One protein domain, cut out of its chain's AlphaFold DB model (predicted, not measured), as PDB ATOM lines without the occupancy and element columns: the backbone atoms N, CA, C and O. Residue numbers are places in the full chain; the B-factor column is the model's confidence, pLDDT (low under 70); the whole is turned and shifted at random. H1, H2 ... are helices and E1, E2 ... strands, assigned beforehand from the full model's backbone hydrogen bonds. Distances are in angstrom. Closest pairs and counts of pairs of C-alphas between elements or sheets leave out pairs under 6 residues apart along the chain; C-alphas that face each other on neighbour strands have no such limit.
ATOM      1  N   VAL A 111     139.508 177.216 182.806       96.56
ATOM      2  CA  VAL A 111     138.298 176.387 182.883       96.56
ATOM      3  C   VAL A 111     138.160 175.514 181.639       96.56
ATOM      4  O   VAL A 111     137.726 174.366 181.719       96.56
ATOM      5  N   SER A 112     138.507 176.048 180.467       97.00
ATOM      6  CA  SER A 112     138.455 175.272 179.229       97.00
ATOM      7  C   SER A 112     139.433 175.767 178.176       97.00
ATOM      8  O   SER A 112     139.596 176.980 178.010       97.00
ATOM      9  N   VAL A 113     139.956 174.827 177.394       97.75
ATOM     10  CA  VAL A 113     140.761 175.066 176.195       97.75
ATOM     11  C   VAL A 113     140.004 174.537 174.984       97.75
ATOM     12  O   VAL A 113     139.613 173.372 174.949       97.75
ATOM     13  N   LYS A 114     139.804 175.384 173.975       97.38
ATOM     14  CA  LYS A 114     139.227 174.988 172.689       97.38
ATOM     15  C   LYS A 114     140.187 175.316 171.564       97.38
ATOM     16  O   LYS A 114     140.580 176.468 171.432       97.38
ATOM     17  N   VAL A 115     140.509 174.339 170.728       95.06
ATOM     18  CA  VAL A 115     141.314 174.542 169.517       95.06
ATOM     19  C   VAL A 115     140.470 174.164 168.311       95.06
ATOM     20  O   VAL A 115     139.707 173.202 168.363       95.06
ATOM     21  N   LYS A 116     140.568 174.945 167.239       93.06
ATOM     22  CA  LYS A 116     139.924 174.658 165.959       93.06
ATOM     23  C   LYS A 116     140.962 174.408 164.882       93.06
ATOM     24  O   LYS A 116     141.877 175.223 164.728       93.06
ATOM     25  N   SER A 117     140.748 173.354 164.099       87.94
ATOM     26  CA  SER A 117     141.535 172.999 162.919       87.94
ATOM     27  C   SER A 117     143.038 172.903 163.207       87.94
ATOM     28  O   SER A 117     143.848 173.424 162.439       87.94
ATOM     29  N   LEU A 118     143.415 172.278 164.325       85.19
ATOM     30  CA  LEU A 118     144.802 171.924 164.619       85.19
ATOM     31  C   LEU A 118     145.318 170.984 163.522       85.19
ATOM     32  O   LEU A 118     144.677 169.979 163.212       85.19
ATOM     33  N   TRP A 119     146.443 171.351 162.909       81.69
ATOM     34  CA  TRP A 119     147.016 170.701 161.725       81.69
ATOM     35  C   TRP A 119     146.026 170.540 160.563       81.69
ATOM     36  O   TRP A 119     146.102 169.581 159.803       81.69
ATOM     37  N   GLY A 120     145.055 171.453 160.457       79.00
ATOM     38  CA  GLY A 120     144.042 171.443 159.399       79.00
ATOM     39  C   GLY A 120     142.872 170.475 159.611       79.00
ATOM     40  O   GLY A 120     141.898 170.553 158.868       79.00
ATOM     41  N   GLU A 121     142.933 169.593 160.613       82.19
ATOM     42  CA  GLU A 121     142.020 168.439 160.689       82.19
ATOM     43  C   GLU A 121     141.376 168.232 162.066       82.19
ATOM     44  O   GLU A 121     140.300 167.650 162.146       82.19
ATOM     45  N   ILE A 122     142.002 168.702 163.152       86.44
ATOM     46  CA  ILE A 122     141.619 168.303 164.512       86.44
ATOM     47  C   ILE A 122     140.999 169.471 165.282       86.44
ATOM     48  O   ILE A 122     141.633 170.506 165.503       86.44
ATOM     49  N   ASP A 123     139.781 169.281 165.782       93.38
ATOM     50  CA  ASP A 123     139.162 170.180 166.751       93.38
ATOM     51  C   ASP A 123     139.336 169.628 168.172       93.38
ATOM     52  O   ASP A 123     139.166 168.439 168.411       93.38
ATOM     53  N   ILE A 124     139.653 170.490 169.140       95.19
ATOM     54  CA  ILE A 124     139.853 170.110 170.546       95.19
ATOM     55  C   ILE A 124     138.905 170.907 171.436       95.19
ATOM     56  O   ILE A 124     138.744 172.117 171.265       95.19
ATOM     57  N   ASN A 125     138.297 170.244 172.417       96.94
ATOM     58  CA  ASN A 125     137.589 170.880 173.524       96.94
ATOM     59  C   ASN A 125     137.897 170.145 174.824       96.94
ATOM     60  O   ASN A 125     137.382 169.059 175.081       96.94
ATOM     61  N   TRP A 126     138.716 170.775 175.654       97.50
ATOM     62  CA  TRP A 126     139.133 170.253 176.940       97.50
ATOM     63  C   TRP A 126     138.557 171.110 178.063       97.50
ATOM     64  O   TRP A 126     138.740 172.327 178.078       97.50
ATOM     65  N   ILE A 127     137.848 170.475 178.996       96.94
ATOM     66  CA  ILE A 127     137.381 171.084 180.246       96.94
ATOM     67  C   ILE A 127     138.365 170.690 181.344       96.94
ATOM     68  O   ILE A 127     138.686 169.508 181.470       96.94
ATOM     69  N   LEU A 128     138.834 171.674 182.110       97.44
ATOM     70  CA  LEU A 128     139.899 171.500 183.089       97.44
ATOM     71  C   LEU A 128     139.376 171.621 184.524       97.44
ATOM     72  O   LEU A 128     138.497 172.427 184.830       97.44
ATOM     73  N   ASP A 129     139.954 170.815 185.407       96.44
ATOM     74  CA  ASP A 129     139.840 170.907 186.857       96.44
ATOM     75  C   ASP A 129     140.658 172.106 187.378       96.44
ATOM     76  O   ASP A 129     141.747 172.383 186.862       96.44
ATOM     77  N   PRO A 130     140.184 172.827 188.408       94.62
ATOM     78  CA  PRO A 130     140.880 173.999 188.938       94.62
ATOM     79  C   PRO A 130     142.249 173.695 189.559       94.62
ATOM     80  O   PRO A 130     143.048 174.617 189.689       94.62
ATOM     81  N   LYS A 131     142.532 172.445 189.954       94.75
ATOM     82  CA  LYS A 131     143.780 172.082 190.639       94.75
ATOM     83  C   LYS A 131     144.722 171.255 189.784       94.75
ATOM     84  O   LYS A 131     145.877 171.633 189.629       94.75
ATOM     85  N   GLY A 142     149.526 165.105 169.567       83.94
ATOM     86  CA  GLY A 142     149.459 166.565 169.743       83.94
ATOM     87  C   GLY A 142     149.388 167.074 171.183       83.94
ATOM     88  O   GLY A 142     148.994 168.213 171.388       83.94
ATOM     89  N   LYS A 143     149.778 166.273 172.187       89.69
ATOM     90  CA  LYS A 143     149.755 166.693 173.606       89.69
ATOM     91  C   LYS A 143     150.700 167.869 173.892       89.69
ATOM     92  O   LYS A 143     150.241 168.904 174.360       89.69
ATOM     93  N   THR A 144     151.979 167.729 173.538       87.50
ATOM     94  CA  THR A 144     152.989 168.800 173.627       87.50
ATOM     95  C   THR A 144     152.570 170.020 172.811       87.50
ATOM     96  O   THR A 144     152.588 171.137 173.307       87.50
ATOM     97  N   THR A 145     152.060 169.811 171.593       87.50
ATOM     98  CA  THR A 145     151.543 170.894 170.743       87.50
ATOM     99  C   THR A 145     150.392 171.652 171.403       87.50
ATOM    100  O   THR A 145     150.381 172.877 171.381       87.50
ATOM    101  N   LEU A 146     149.438 170.953 172.026       91.06
ATOM    102  CA  LEU A 146     148.352 171.592 172.769       91.06
ATOM    103  C   LEU A 146     148.892 172.418 173.944       91.06
ATOM    104  O   LEU A 146     148.424 173.533 174.158       91.06
ATOM    105  N   LEU A 147     149.883 171.896 174.671       90.75
ATOM    106  CA  LEU A 147     150.517 172.607 175.781       90.75
ATOM    107  C   LEU A 147     151.236 173.879 175.302       90.75
ATOM    108  O   LEU A 147     150.997 174.949 175.858       90.75
ATOM    109  N   HIS A 148     152.013 173.793 174.218       86.94
ATOM    110  CA  HIS A 148     152.685 174.944 173.605       86.94
ATOM    111  C   HIS A 148     151.700 175.966 173.038       86.94
ATOM    112  O   HIS A 148     151.957 177.162 173.101       86.94
ATOM    113  N   LEU A 149     150.543 175.540 172.518       88.25
ATOM    114  CA  LEU A 149     149.503 176.477 172.090       88.25
ATOM    115  C   LEU A 149     148.894 177.236 173.275       88.25
ATOM    116  O   LEU A 149     148.613 178.425 173.139       88.25
ATOM    117  N   ILE A 150     148.690 176.577 174.422       91.94
ATOM    118  CA  ILE A 150     148.237 177.246 175.654       91.94
ATOM    119  C   ILE A 150     149.299 178.251 176.115       91.94
ATOM    120  O   ILE A 150     148.962 179.402 176.390       91.94
ATOM    121  N   GLU A 151     150.569 177.839 176.146       88.50
ATOM    122  CA  GLU A 151     151.698 178.704 176.490       88.50
ATOM    123  C   GLU A 151     151.785 179.917 175.557       88.50
ATOM    124  O   GLU A 151     151.807 181.046 176.029       88.50
ATOM    125  N   ALA A 152     151.740 179.713 174.239       83.00
ATOM    126  CA  ALA A 152     151.797 180.784 173.247       83.00
ATOM    127  C   ALA A 152     150.562 181.699 173.281       83.00
ATOM    128  O   ALA A 152     150.670 182.900 173.042       83.00
ATOM    129  N   ALA A 153     149.378 181.175 173.610       87.00
ATOM    130  CA  ALA A 153     148.184 182.003 173.763       87.00
ATOM    131  C   ALA A 153     148.279 182.949 174.971       87.00
ATOM    132  O   ALA A 153     147.711 184.038 174.919       87.00
ATOM    133  N   ILE A 154     148.992 182.554 176.031       86.75
ATOM    134  CA  ILE A 154     149.186 183.367 177.239       86.75
ATOM    135  C   ILE A 154     150.430 184.262 177.119       86.75
ATOM    136  O   ILE A 154     150.318 185.466 177.315       86.75
ATOM    137  N   GLY A 155     151.587 183.697 176.763       76.44
ATOM    138  CA  GLY A 155     152.867 184.407 176.596       76.44
ATOM    139  C   GLY A 155     152.972 185.226 175.304       76.44
ATOM    140  O   GLY A 155     153.962 185.909 175.057       76.44
ATOM    141  N   GLY A 156     151.945 185.158 174.460       68.19
ATOM    142  CA  GLY A 156     151.745 186.050 173.335       68.19
ATOM    143  C   GLY A 156     152.124 185.526 171.956       68.19
ATOM    144  O   GLY A 156     152.882 184.577 171.761       68.19
ATOM    145  N   VAL A 157     151.572 186.218 170.954       59.25
ATOM    146  CA  VAL A 157     151.468 185.770 169.551       59.25
ATOM    147  C   VAL A 157     152.813 185.459 168.879       59.25
ATOM    148  O   VAL A 157     152.873 184.683 167.925       59.25
ATOM    149  N   LYS A 158     153.919 186.005 169.396       57.34
ATOM    150  CA  LYS A 158     155.270 185.813 168.845       57.34
ATOM    151  C   LYS A 158     155.730 184.339 168.851       57.34
ATOM    152  O   LYS A 158     156.658 184.014 168.110       57.34
ATOM    153  N   ASN A 159     155.065 183.463 169.612       58.81
ATOM    154  CA  ASN A 159     155.478 182.073 169.845       58.81
ATOM    155  C   ASN A 159     154.726 181.013 169.006       58.81
ATOM    156  O   ASN A 159     155.014 179.829 169.134       58.81
ATOM    157  N   PHE A 160     153.810 181.390 168.101       65.56
ATOM    158  CA  PHE A 160     153.035 180.428 167.282       65.56
ATOM    159  C   PHE A 160     153.744 179.916 166.010       65.56
ATOM    160  O   PHE A 160     153.115 179.260 165.183       65.56
ATOM    161  N   ASN A 161     155.032 180.219 165.811       54.69
ATOM    162  CA  ASN A 161     155.700 180.185 164.496       54.69
ATOM    163  C   ASN A 161     155.783 178.816 163.784       54.69
ATOM    164  O   ASN A 161     156.231 178.773 162.639       54.69
ATOM    165  N   GLU A 162     155.348 177.717 164.405       58.22
ATOM    166  CA  GLU A 162     155.554 176.359 163.875       58.22
ATOM    167  C   GLU A 162     154.307 175.458 163.905       58.22
ATOM    168  O   GLU A 162     154.352 174.344 163.385       58.22
ATOM    169  N   THR A 163     153.182 175.915 164.468       68.81
ATOM    170  CA  THR A 163     151.962 175.093 164.575       68.81
ATOM    171  C   THR A 163     150.851 175.630 163.682       68.81
ATOM    172  O   THR A 163     150.442 176.778 163.810       68.81
ATOM    173  N   GLU A 164     150.319 174.781 162.803       75.69
ATOM    174  CA  GLU A 164     149.136 175.093 161.997       75.69
ATOM    175  C   GLU A 164     147.860 174.930 162.838       75.69
ATOM    176  O   GLU A 164     147.585 173.848 163.352       75.69
ATOM    177  N   PHE A 165     147.079 176.001 162.996       85.31
ATOM    178  CA  PHE A 165     145.763 175.982 163.642       85.31
ATOM    179  C   PHE A 165     144.912 177.165 163.160       85.31
ATOM    180  O   PHE A 165     145.445 178.192 162.749       85.31
ATOM    181  N   LYS A 166     143.577 177.058 163.241       85.06
ATOM    182  CA  LYS A 166     142.667 178.167 162.894       85.06
ATOM    183  C   LYS A 166     142.419 179.099 164.072       85.06
ATOM    184  O   LYS A 166     142.424 180.317 163.914       85.06
ATOM    185  N   SER A 167     142.157 178.544 165.253       90.81
ATOM    186  CA  SER A 167     142.002 179.352 166.464       90.81
ATOM    187  C   SER A 167     142.221 178.555 167.738       90.81
ATOM    188  O   SER A 167     141.837 177.388 167.789       90.81
ATOM    189  N   ILE A 168     142.713 179.214 168.781       93.62
ATOM    190  CA  ILE A 168     142.700 178.720 170.159       93.62
ATOM    191  C   ILE A 168     141.908 179.685 171.044       93.62
ATOM    192  O   ILE A 168     142.056 180.899 170.940       93.62
ATOM    193  N   GLN A 169     141.051 179.145 171.906       95.62
ATOM    194  CA  GLN A 169     140.292 179.876 172.911       95.62
ATOM    195  C   GLN A 169     140.570 179.296 174.298       95.62
ATOM    196  O   GLN A 169     140.300 178.123 174.558       95.62
ATOM    197  N   LEU A 170     141.038 180.154 175.197       95.94
ATOM    198  CA  LEU A 170     141.199 179.896 176.621       95.94
ATOM    199  C   LEU A 170     140.091 180.629 177.378       95.94
ATOM    200  O   LEU A 170     139.911 181.835 177.201       95.94
ATOM    201  N   LYS A 171     139.343 179.912 178.220       95.06
ATOM    202  CA  LYS A 171     138.390 180.511 179.167       95.06
ATOM    203  C   LYS A 171     138.891 180.333 180.586       95.06
ATOM    204  O   LYS A 171     139.323 179.238 180.938       95.06
ATOM    205  N   PHE A 172     138.756 181.373 181.395       92.38
ATOM    206  CA  PHE A 172     139.203 181.406 182.782       92.38
ATOM    207  C   PHE A 172     138.018 181.535 183.746       92.38
ATOM    208  O   PHE A 172     136.892 181.835 183.346       92.38
ATOM    209  N   ASN A 173     138.273 181.314 185.034       85.69
ATOM    210  CA  ASN A 173     137.250 181.270 186.084       85.69
ATOM    211  C   ASN A 173     136.539 182.607 186.364       85.69
ATOM    212  O   ASN A 173     135.464 182.618 186.955       85.69
ATOM    213  N   SER A 174     137.113 183.728 185.935       74.56
ATOM    214  CA  SER A 174     136.625 185.092 186.182       74.56
ATOM    215  C   SER A 174     135.805 185.674 185.018       74.56
ATOM    216  O   SER A 174     135.784 186.885 184.821       74.56
ATOM    217  N   ASN A 175     135.162 184.834 184.190       80.50
ATOM    218  CA  ASN A 175     134.564 185.223 182.893       80.50
ATOM    219  C   ASN A 175     135.560 185.897 181.924       80.50
ATOM    220  O   ASN A 175     135.169 186.486 180.910       80.50
ATOM    221  N   LYS A 176     136.857 185.791 182.224       86.69
ATOM    222  CA  LYS A 176     137.938 186.259 181.368       86.69
ATOM    223  C   LYS A 176     138.233 185.227 180.277       86.69
ATOM    224  O   LYS A 176     138.024 184.025 180.470       86.69
ATOM    225  N   HIS A 177     138.713 185.679 179.123       91.19
ATOM    226  CA  HIS A 177     139.071 184.804 178.011       91.19
ATOM    227  C   HIS A 177     140.177 185.391 177.133       91.19
ATOM    228  O   HIS A 177     140.301 186.605 177.012       91.19
ATOM    229  N   ILE A 178     140.919 184.504 176.469       90.88
ATOM    230  CA  ILE A 178     141.802 184.822 175.343       90.88
ATOM    231  C   ILE A 178     141.337 183.989 174.154       90.88
ATOM    232  O   ILE A 178     141.160 182.780 174.278       90.88
ATOM    233  N   THR A 179     141.163 184.609 172.993       90.50
ATOM    234  CA  THR A 179     140.947 183.918 171.722       90.50
ATOM    235  C   THR A 179     141.964 184.408 170.705       90.50
ATOM    236  O   THR A 179     141.929 185.568 170.312       90.50
ATOM    237  N   VAL A 180     142.837 183.519 170.242       88.00
ATOM    238  CA  VAL A 180     143.784 183.780 169.152       88.00
ATOM    239  C   VAL A 180     143.258 183.119 167.882       88.00
ATOM    240  O   VAL A 180     142.858 181.955 167.918       88.00
ATOM    241  N   ARG A 181     143.240 183.834 166.755       85.75
ATOM    242  CA  ARG A 181     142.805 183.326 165.444       85.75
ATOM    243  C   ARG A 181     143.887 183.565 164.400       85.75
ATOM    244  O   ARG A 181     144.357 184.693 164.281       85.75
ATOM    245  N   ALA A 182     144.238 182.542 163.630       78.56
ATOM    246  CA  ALA A 182     145.109 182.699 162.471       78.56
ATOM    247  C   ALA A 182     144.411 183.537 161.393       78.56
ATOM    248  O   ALA A 182     143.230 183.340 161.098       78.56
ATOM    249  N   ILE A 183     145.144 184.496 160.836       71.00
ATOM    250  CA  ILE A 183     144.719 185.317 159.706       71.00
ATOM    251  C   ILE A 183     145.045 184.526 158.445       71.00
ATOM    252  O   ILE A 183     146.199 184.173 158.207       71.00
ATOM    253  N   ASP A 184     144.023 184.246 157.641       62.34
ATOM    254  CA  ASP A 184     144.183 183.561 156.365       62.34
ATOM    255  C   ASP A 184     144.773 184.536 155.329       62.34
ATOM    256  O   ASP A 184     144.099 185.508 154.960       62.34
ATOM    257  N   PRO A 185     145.996 184.296 154.814       53.44
ATOM    258  CA  PRO A 185     146.603 185.159 153.805       53.44
ATOM    259  C   PRO A 185     145.773 185.250 152.520       53.44
ATOM    260  O   PRO A 185     145.861 186.246 151.806       53.44
ATOM    261  N   SER A 186     144.965 184.229 152.201       52.56
ATOM    262  CA  SER A 186     144.147 184.195 150.980       52.56
ATOM    263  C   SER A 186     143.086 185.294 150.942       52.56
ATOM    264  O   SER A 186     142.804 185.827 149.871       52.56
ATOM    265  N   SER A 187     142.571 185.697 152.107       51.81
ATOM    266  CA  SER A 187     141.613 186.800 152.232       51.81
ATOM    267  C   SER A 187     142.235 188.151 151.855       51.81
ATOM    268  O   SER A 187     141.637 188.911 151.100       51.81
ATOM    269  N   PHE A 188     143.484 188.390 152.264       49.97
ATOM    270  CA  PHE A 188     144.271 189.556 151.862       49.97
ATOM    271  C   PHE A 188     144.580 189.544 150.362       49.97
ATOM    272  O   PHE A 188     144.414 190.553 149.679       49.97
ATOM    273  N   PHE A 189     144.969 188.382 149.819       49.06
ATOM    274  CA  PHE A 189     145.186 188.251 148.380       49.06
ATOM    275  C   PHE A 189     143.916 188.544 147.578       49.06
ATOM    276  O   PHE A 189     144.050 189.114 146.511       49.06
ATOM    277  N   ALA A 190     142.722 188.212 148.074       51.50
ATOM    278  CA  ALA A 190     141.459 188.506 147.396       51.50
ATOM    279  C   ALA A 190     141.066 189.998 147.424       51.50
ATOM    280  O   ALA A 190     140.389 190.463 146.507       51.50
ATOM    281  N   GLU A 191     141.467 190.743 148.460       50.75
ATOM    282  CA  GLU A 191     141.214 192.189 148.564       50.75
ATOM    283  C   GLU A 191     142.216 193.023 147.753       50.75
ATOM    284  O   GLU A 191     141.825 193.995 147.105       50.75
ATOM    285  N   GLU A 192     143.497 192.649 147.762       46.47
ATOM    286  CA  GLU A 192     144.564 193.412 147.098       46.47
ATOM    287  C   GLU A 192     144.829 192.947 145.651       46.47
ATOM    288  O   GLU A 192     145.297 193.726 144.818       46.47
ATOM    289  N   PHE A 193     144.491 191.693 145.322       49.53
ATOM    290  CA  PHE A 193     144.672 191.099 143.997       49.53
ATOM    291  C   PHE A 193     143.370 190.446 143.506       49.53
ATOM    292  O   PHE A 193     142.775 189.586 144.143       49.53
ATOM    293  N   SER A 194     142.921 190.806 142.303       50.16
ATOM    294  CA  SER A 194     141.657 190.301 141.742       50.16
ATOM    295  C   SER A 194     141.669 188.814 141.345       50.16
ATOM    296  O   SER A 194     140.645 188.299 140.901       50.16
ATOM    297  N   GLU A 195     142.804 188.115 141.458       51.59
ATOM    298  CA  GLU A 195     142.959 186.710 141.067       51.59
ATOM    299  C   GLU A 195     143.730 185.920 142.137       51.59
ATOM    300  O   GLU A 195     144.846 186.282 142.512       51.59
ATOM    301  N   GLU A 196     143.161 184.800 142.606       51.28
ATOM    302  CA  GLU A 196     143.864 183.871 143.497       51.28
ATOM    303  C   GLU A 196     145.194 183.405 142.867       51.28
ATOM    304  O   GLU A 196     145.218 183.011 141.694       51.28
ATOM    305  N   PRO A 197     146.297 183.310 143.635       51.25
ATOM    306  CA  PRO A 197     147.621 182.967 143.121       51.25
ATOM    307  C   PRO A 197     147.769 181.460 142.841       51.25
ATOM    308  O   PRO A 197     148.686 180.797 143.332       51.25
ATOM    309  N   LYS A 198     146.877 180.863 142.044       54.06
ATOM    310  CA  LYS A 198     146.913 179.437 141.669       54.06
ATOM    311  C   LYS A 198     148.002 179.108 140.637       54.06
ATOM    312  O   LYS A 198     148.435 177.961 140.581       54.06
ATOM    313  N   THR A 199     148.509 180.101 139.907       55.28
ATOM    314  CA  THR A 199     149.465 179.952 138.788       55.28
ATOM    315  C   THR A 199     150.939 180.202 139.145       55.28
ATOM    316  O   THR A 199     151.817 179.926 138.328       55.28
ATOM    317  N   LEU A 200     151.240 180.689 140.355       57.94
ATOM    318  CA  LEU A 200     152.600 181.060 140.776       57.94
ATOM    319  C   LEU A 200     153.459 179.855 141.183       57.94
ATOM    320  O   LEU A 200     152.985 178.909 141.823       57.94
ATOM    321  N   LYS A 201     154.760 179.901 140.862       64.81
ATOM    322  CA  LYS A 201     155.715 178.853 141.257       64.81
ATOM    323  C   LYS A 201     155.953 178.897 142.770       64.81
ATOM    324  O   LYS A 201     155.899 179.948 143.403       64.81
ATOM    325  N   LYS A 202     156.297 177.749 143.371       47.22
ATOM    326  CA  LYS A 202     156.471 177.582 144.833       47.22
ATOM    327  C   LYS A 202     157.414 178.616 145.476       47.22
ATOM    328  O   LYS A 202     157.150 179.067 146.584       47.22
ATOM    329  N   LYS A 203     158.486 179.008 144.776       52.88
ATOM    330  CA  LYS A 203     159.449 180.023 145.238       52.88
ATOM    331  C   LYS A 203     158.840 181.431 145.271       52.88
ATOM    332  O   LYS A 203     159.026 182.143 146.245       52.88
ATOM    333  N   GLU A 204     158.052 181.784 144.261       56.69
ATOM    334  CA  GLU A 204     157.388 183.090 144.153       56.69
ATOM    335  C   GLU A 204     156.277 183.228 145.201       56.69
ATOM    336  O   GLU A 204     156.177 184.265 145.843       56.69
ATOM    337  N   ARG A 205     155.517 182.153 145.468       53.28
ATOM    338  CA  ARG A 205     154.572 182.109 146.600       53.28
ATOM    339  C   ARG A 205     155.262 182.305 147.950       53.28
ATOM    340  O   ARG A 205     154.710 182.964 148.819       53.28
ATOM    341  N   PHE A 206     156.452 181.734 148.133       50.16
ATOM    342  CA  PHE A 206     157.216 181.867 149.376       50.16
ATOM    343  C   PHE A 206     157.785 183.281 149.560       50.16
ATOM    344  O   PHE A 206     157.749 183.818 150.665       50.16
ATOM    345  N   ASP A 207     158.257 183.906 148.481       57.38
ATOM    346  CA  ASP A 207     158.718 185.297 148.503       57.38
ATOM    347  C   ASP A 207     157.545 186.275 148.731       57.38
ATOM    348  O   ASP A 207     157.689 187.219 149.507       57.38
ATOM    349  N   LEU A 208     156.360 186.003 148.164       57.28
ATOM    350  CA  LEU A 208     155.122 186.743 148.452       57.28
ATOM    351  C   LEU A 208     154.635 186.544 149.890       57.28
ATOM    352  O   LEU A 208     154.251 187.512 150.530       57.28
ATOM    353  N   LEU A 209     154.691 185.323 150.429       54.59
ATOM    354  CA  LEU A 209     154.362 185.054 151.831       54.59
ATOM    355  C   LEU A 209     155.312 185.812 152.767       54.59
ATOM    356  O   LEU A 209     154.871 186.385 153.754       54.59
ATOM    357  N   LYS A 210     156.611 185.873 152.443       54.75
ATOM    358  CA  LYS A 210     157.575 186.697 153.184       54.75
ATOM    359  C   LYS A 210     157.264 188.185 153.079       54.75
ATOM    360  O   LYS A 210     157.384 188.882 154.082       54.75
ATOM    361  N   GLN A 211     156.861 188.670 151.903       58.09
ATOM    362  CA  GLN A 211     156.417 190.053 151.739       58.09
ATOM    363  C   GLN A 211     155.146 190.337 152.546       58.09
ATOM    364  O   GLN A 211     155.148 191.317 153.280       58.09
ATOM    365  N   PHE A 212     154.143 189.456 152.513       59.47
ATOM    366  CA  PHE A 212     152.929 189.527 153.333       59.47
ATOM    367  C   PHE A 212     153.264 189.538 154.824       59.47
ATOM    368  O   PHE A 212     152.908 190.481 155.515       59.47
ATOM    369  N   LEU A 213     154.038 188.568 155.314       53.09
ATOM    370  CA  LEU A 213     154.475 188.524 156.712       53.09
ATOM    371  C   LEU A 213     155.255 189.785 157.097       53.09
ATOM    372  O   LEU A 213     155.078 190.290 158.198       53.09
ATOM    373  N   SER A 214     156.070 190.334 156.191       57.22
ATOM    374  CA  SER A 214     156.787 191.593 156.422       57.22
ATOM    375  C   SER A 214     155.893 192.834 156.364       57.22
ATOM    376  O   SER A 214     156.196 193.813 157.034       57.22
ATOM    377  N   ALA A 215     154.814 192.814 155.578       53.75
ATOM    378  CA  ALA A 215     153.846 193.899 155.454       53.75
ATOM    379  C   ALA A 215     152.886 193.901 156.650       53.75
ATOM    380  O   ALA A 215     152.710 194.939 157.274       53.75
ATOM    381  N   VAL A 216     152.382 192.730 157.050       53.22
ATOM    382  CA  VAL A 216     151.632 192.510 158.296       53.22
ATOM    383  C   VAL A 216     152.486 192.897 159.502       53.22
ATOM    384  O   VAL A 216     152.039 193.658 160.349       53.22
ATOM    385  N   ALA A 217     153.760 192.492 159.547       50.34
ATOM    386  CA  ALA A 217     154.677 192.902 160.615       50.34
ATOM    387  C   ALA A 217     155.025 194.405 160.607       50.34
ATOM    388  O   ALA A 217     155.502 194.916 161.618       50.34
ATOM    389  N   LYS A 218     154.832 195.111 159.483       49.16
ATOM    390  CA  LYS A 218     155.041 196.565 159.375       49.16
ATOM    391  C   LYS A 218     153.776 197.379 159.657       49.16
ATOM    392  O   LYS A 218     153.914 198.518 160.090       49.16
ATOM    393  N   ASN A 219     152.590 196.819 159.409       44.19
ATOM    394  CA  ASN A 219     151.306 197.503 159.580       44.19
ATOM    395  C   ASN A 219     150.605 197.194 160.904       44.19
ATOM    396  O   ASN A 219     149.826 198.033 161.348       44.19
ATOM    397  N   ASP A 220     150.880 196.063 161.557       42.03
ATOM    398  CA  ASP A 220     150.197 195.712 162.802       42.03
ATOM    399  C   ASP A 220     151.083 195.855 164.036       42.03
ATOM    400  O   ASP A 220     152.142 195.239 164.175       42.03
ATOM    401  N   LYS A 221     150.559 196.620 164.997       45.03
ATOM    402  CA  LYS A 221     151.058 196.757 166.373       45.03
ATOM    403  C   LYS A 221     151.014 195.433 167.171       45.03
ATOM    404  O   LYS A 221     151.369 195.426 168.340       45.03
ATOM    405  N   PHE A 222     150.613 194.309 166.561       43.91
ATOM    406  CA  PHE A 222     150.252 193.067 167.257       43.91
ATOM    407  C   PHE A 222     150.750 191.773 166.591       43.91
ATOM    408  O   PHE A 222     150.065 190.759 166.609       43.91
ATOM    409  N   GLY A 223     151.974 191.784 166.057       42.50
ATOM    410  CA  GLY A 223     152.755 190.562 165.822       42.50
ATOM    411  C   GLY A 223     152.161 189.541 164.840       42.50
ATOM    412  O   GLY A 223     151.664 188.501 165.248       42.50
ATOM    413  N   GLY A 224     152.368 189.747 163.539       53.75
ATOM    414  CA  GLY A 224     152.278 188.668 162.544       53.75
ATOM    415  C   GLY A 224     150.863 188.163 162.223       53.75
ATOM    416  O   GLY A 224     149.872 188.808 162.526       53.75
ATOM    417  N   ALA A 225     150.787 187.020 161.529       62.25
ATOM    418  CA  ALA A 225     149.604 186.446 160.870       62.25
ATOM    419  C   ALA A 225     148.472 185.953 161.806       62.25
ATOM    420  O   ALA A 225     147.805 184.968 161.494       62.25
ATOM    421  N   TYR A 226     148.240 186.597 162.952       73.75
ATOM    422  CA  TYR A 226     147.218 186.208 163.921       73.75
ATOM    423  C   TYR A 226     146.504 187.434 164.506       73.75
ATOM    424  O   TYR A 226     147.080 188.504 164.651       73.75
ATOM    425  N   SER A 227     145.241 187.259 164.889       76.75
ATOM    426  CA  SER A 227     144.443 188.244 165.623       76.75
ATOM    427  C   SER A 227     144.115 187.721 167.018       76.75
ATOM    428  O   SER A 227     143.865 186.527 167.191       76.75
ATOM    429  N   VAL A 228     144.081 188.607 168.017       80.25
ATOM    430  CA  VAL A 228     143.713 188.244 169.395       80.25
ATOM    431  C   VAL A 228     142.529 189.063 169.877       80.25
ATOM    432  O   VAL A 228     142.487 190.289 169.748       80.25
ATOM    433  N   ASP A 229     141.584 188.362 170.476       84.44
ATOM    434  CA  ASP A 229     140.366 188.862 171.091       84.44
ATOM    435  C   ASP A 229     140.362 188.445 172.566       84.44
ATOM    436  O   ASP A 229     140.533 187.269 172.885       84.44
ATOM    437  N   THR A 230     140.269 189.414 173.472       85.44
ATOM    438  CA  THR A 230     140.431 189.202 174.914       85.44
ATOM    439  C   THR A 230     139.686 190.277 175.695       85.44
ATOM    440  O   THR A 230     139.587 191.418 175.243       85.44
ATOM    441  N   ASN A 231     139.183 189.912 176.874       83.88
ATOM    442  CA  ASN A 231     138.668 190.835 177.892       83.88
ATOM    443  C   ASN A 231     139.529 190.825 179.169       83.88
ATOM    444  O   ASN A 231     139.044 191.195 180.236       83.88
ATOM    445  N   LEU A 232     140.779 190.355 179.075       77.19
ATOM    446  CA  LEU A 232     141.752 190.442 180.170       77.19
ATOM    447  C   LEU A 232     142.152 191.886 180.473       77.19
ATOM    448  O   LEU A 232     142.389 192.201 181.632       77.19
ATOM    449  N   ILE A 233     142.215 192.708 179.426       72.81
ATOM    450  CA  ILE A 233     142.613 194.115 179.438       72.81
ATOM    451  C   ILE A 233     141.573 194.946 178.686       72.81
ATOM    452  O   ILE A 233     140.851 194.433 177.820       72.81
ATOM    453  N   SER A 234     141.494 196.230 179.004       68.06
ATOM    454  CA  SER A 234     140.669 197.207 178.302       68.06
ATOM    455  C   SER A 234     141.183 197.478 176.883       68.06
ATOM    456  O   SER A 234     142.299 197.123 176.492       68.06
ATOM    457  N   LYS A 235     140.348 198.142 176.074       67.12
ATOM    458  CA  LYS A 235     140.720 198.533 174.705       67.12
ATOM    459  C   LYS A 235     141.883 199.528 174.674       67.12
ATOM    460  O   LYS A 235     142.736 199.401 173.806       67.12
ATOM    461  N   GLN A 236     141.916 200.476 175.609       60.94
ATOM    462  CA  GLN A 236     142.967 201.493 175.685       60.94
ATOM    463  C   GLN A 236     144.318 200.867 176.040       60.94
ATOM    464  O   GLN A 236     145.319 201.145 175.392       60.94
ATOM    465  N   GLU A 237     144.340 199.942 177.002       63.06
ATOM    466  CA  GLU A 237     145.562 199.210 177.361       63.06
ATOM    467  C   GLU A 237     146.068 198.363 176.200       63.06
ATOM    468  O   GLU A 237     147.263 198.353 175.914       63.06
ATOM    469  N   LYS A 238     145.152 197.710 175.473       63.09
ATOM    470  CA  LYS A 238     145.502 196.945 174.279       63.09
ATOM    471  C   LYS A 238     146.245 197.815 173.267       63.09
ATOM    472  O   LYS A 238     147.247 197.360 172.737       63.09
ATOM    473  N   GLU A 239     145.800 199.048 173.022       61.53
ATOM    474  CA  GLU A 239     146.429 199.983 172.071       61.53
ATOM    475  C   GLU A 239     147.850 200.424 172.464       61.53
ATOM    476  O   GLU A 239     148.626 200.809 171.578       61.53
ATOM    477  N   ASN A 240     148.186 200.321 173.754       56.81
ATOM    478  CA  ASN A 240     149.467 200.727 174.331       56.81
ATOM    479  C   ASN A 240     150.483 199.577 174.470       56.81
ATOM    480  O   ASN A 240     151.659 199.845 174.713       56.81
ATOM    481  N   MET A 241     150.075 198.314 174.292       59.16
ATOM    482  CA  MET A 241     150.977 197.160 174.385       59.16
ATOM    483  C   MET A 241     151.821 196.961 173.113       59.16
ATOM    484  O   MET A 241     151.295 196.901 172.003       59.16
ATOM    485  N   ASP A 242     153.131 196.755 173.287       55.88
ATOM    486  CA  ASP A 242     154.082 196.437 172.203       55.88
ATOM    487  C   ASP A 242     154.066 194.958 171.769       55.88
ATOM    488  O   ASP A 242     154.467 194.600 170.655       55.88
ATOM    489  N   SER A 243     153.609 194.070 172.651       63.03
ATOM    490  CA  SER A 243     153.235 192.697 172.319       63.03
ATOM    491  C   SER A 243     152.080 192.230 173.179       63.03
ATOM    492  O   SER A 243     151.936 192.653 174.313       63.03
ATOM    493  N   MET A 244     151.285 191.305 172.645       66.75
ATOM    494  CA  MET A 244     150.192 190.665 173.376       66.75
ATOM    495  C   MET A 244     150.721 189.589 174.324       66.75
ATOM    496  O   MET A 244     150.401 188.423 174.139       66.75
ATOM    497  N   ASP A 245     151.574 189.962 175.271       72.94
ATOM    498  CA  ASP A 245     152.050 189.072 176.327       72.94
ATOM    499  C   ASP A 245     151.193 189.282 177.583       72.94
ATOM    500  O   ASP A 245     151.185 190.359 178.179       72.94
TER     501      ASP A 245
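AT A GLANCE: This is residues 111 to 131 and 142 to 245 of the 471 residues of the protein "ATPase" of Beggiatoa sp. PS (UniProt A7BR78). One flat-lying sheet of five antiparallel strands has helix H1 crossing one face and its other face bare of named helices. Off one end of the sheet, past the end of E4 and the start of E5, H2 and H3 make an arm that gives the domain much of its length, while H4 lies out past edge strand E5. The printed part has 125 residues with four named helices and five named strands, along the chain E1 E2 H1 E3 E4 H2 H3 E5 H4, and the sheet's order is E2 E1 E3 E4 E5. The class is mixed, helices and strands. The whole is only just compact, close to loose, with a radius of gyration of the C-alphas of 16.2 A and spans of 52 by 35 by 21 A.

IN THESE COORDINATES: Find C-alpha 111 at (138.298, 176.387, 182.883); from there E1, residues 111 to 118, runs 19.9 A. Beside it look for E2, residues 122 to 127, and E3, residues 167 to 172, 16.7 A long. Next come E4, residues 177 to 182, 16.8 A, and E5, residues 226 to 230, 13.3 A. H1, residues 143 to 155, covers 18.2 A from C-alpha 143 at (149.755, 166.693, 173.606). H2 is residues 185 to 192; H3, residues 202 to 219, is the longest helix at 25.3 A. H4, residues 235 to 240, ends at C-alpha 240, (149.467, 200.727, 174.331).

HOW THE PARTS SIT: Begin at E1 and E3, where N 114 and O 169 are 2.8 A apart, within hydrogen-bond range. In the hairpin E1 and E2, look at N 124 and O 115, 2.8 A. In the hairpin E3 and E4, N 170 and O 178 are 2.8 A apart. At E4 and E5, N 181 and O 227 are 2.8 A apart. H1 is on the sheet at a height of 9.7 A, two layers with the helix on one face. It runs across the strands, at 69 degrees to E1 on the local plane. Its closest C-alphas to E4 are Ala 153 and Val 180, 6.6 A. H2 and H3 are close but not clearly touching, Pro 185 and Phe 212 having the closest C-alphas at 7.7 A, and about perpendicular at 77 degrees. H2, H3 and H4 are not on the sheet. In each helix every O i to N i+4 pair is within hydrogen-bond range.

THE WHOLE: The C-alphas farthest apart are those of Lys 131 and Thr 199, 52.8 A. Residues 132 to 141 are not printed, and C-alphas 131 and 142 are 22.3 A apart across this cut. Of the links printed whole, H1 to E3 is long, with 11 residues. Residues 190 to 195, of which 190 to 192 belong to H2, stand free. The mean pLDDT of the printed part is 71.9; look for values under 70 at residues 156 to 163, 184 to 225 and 234 to 244.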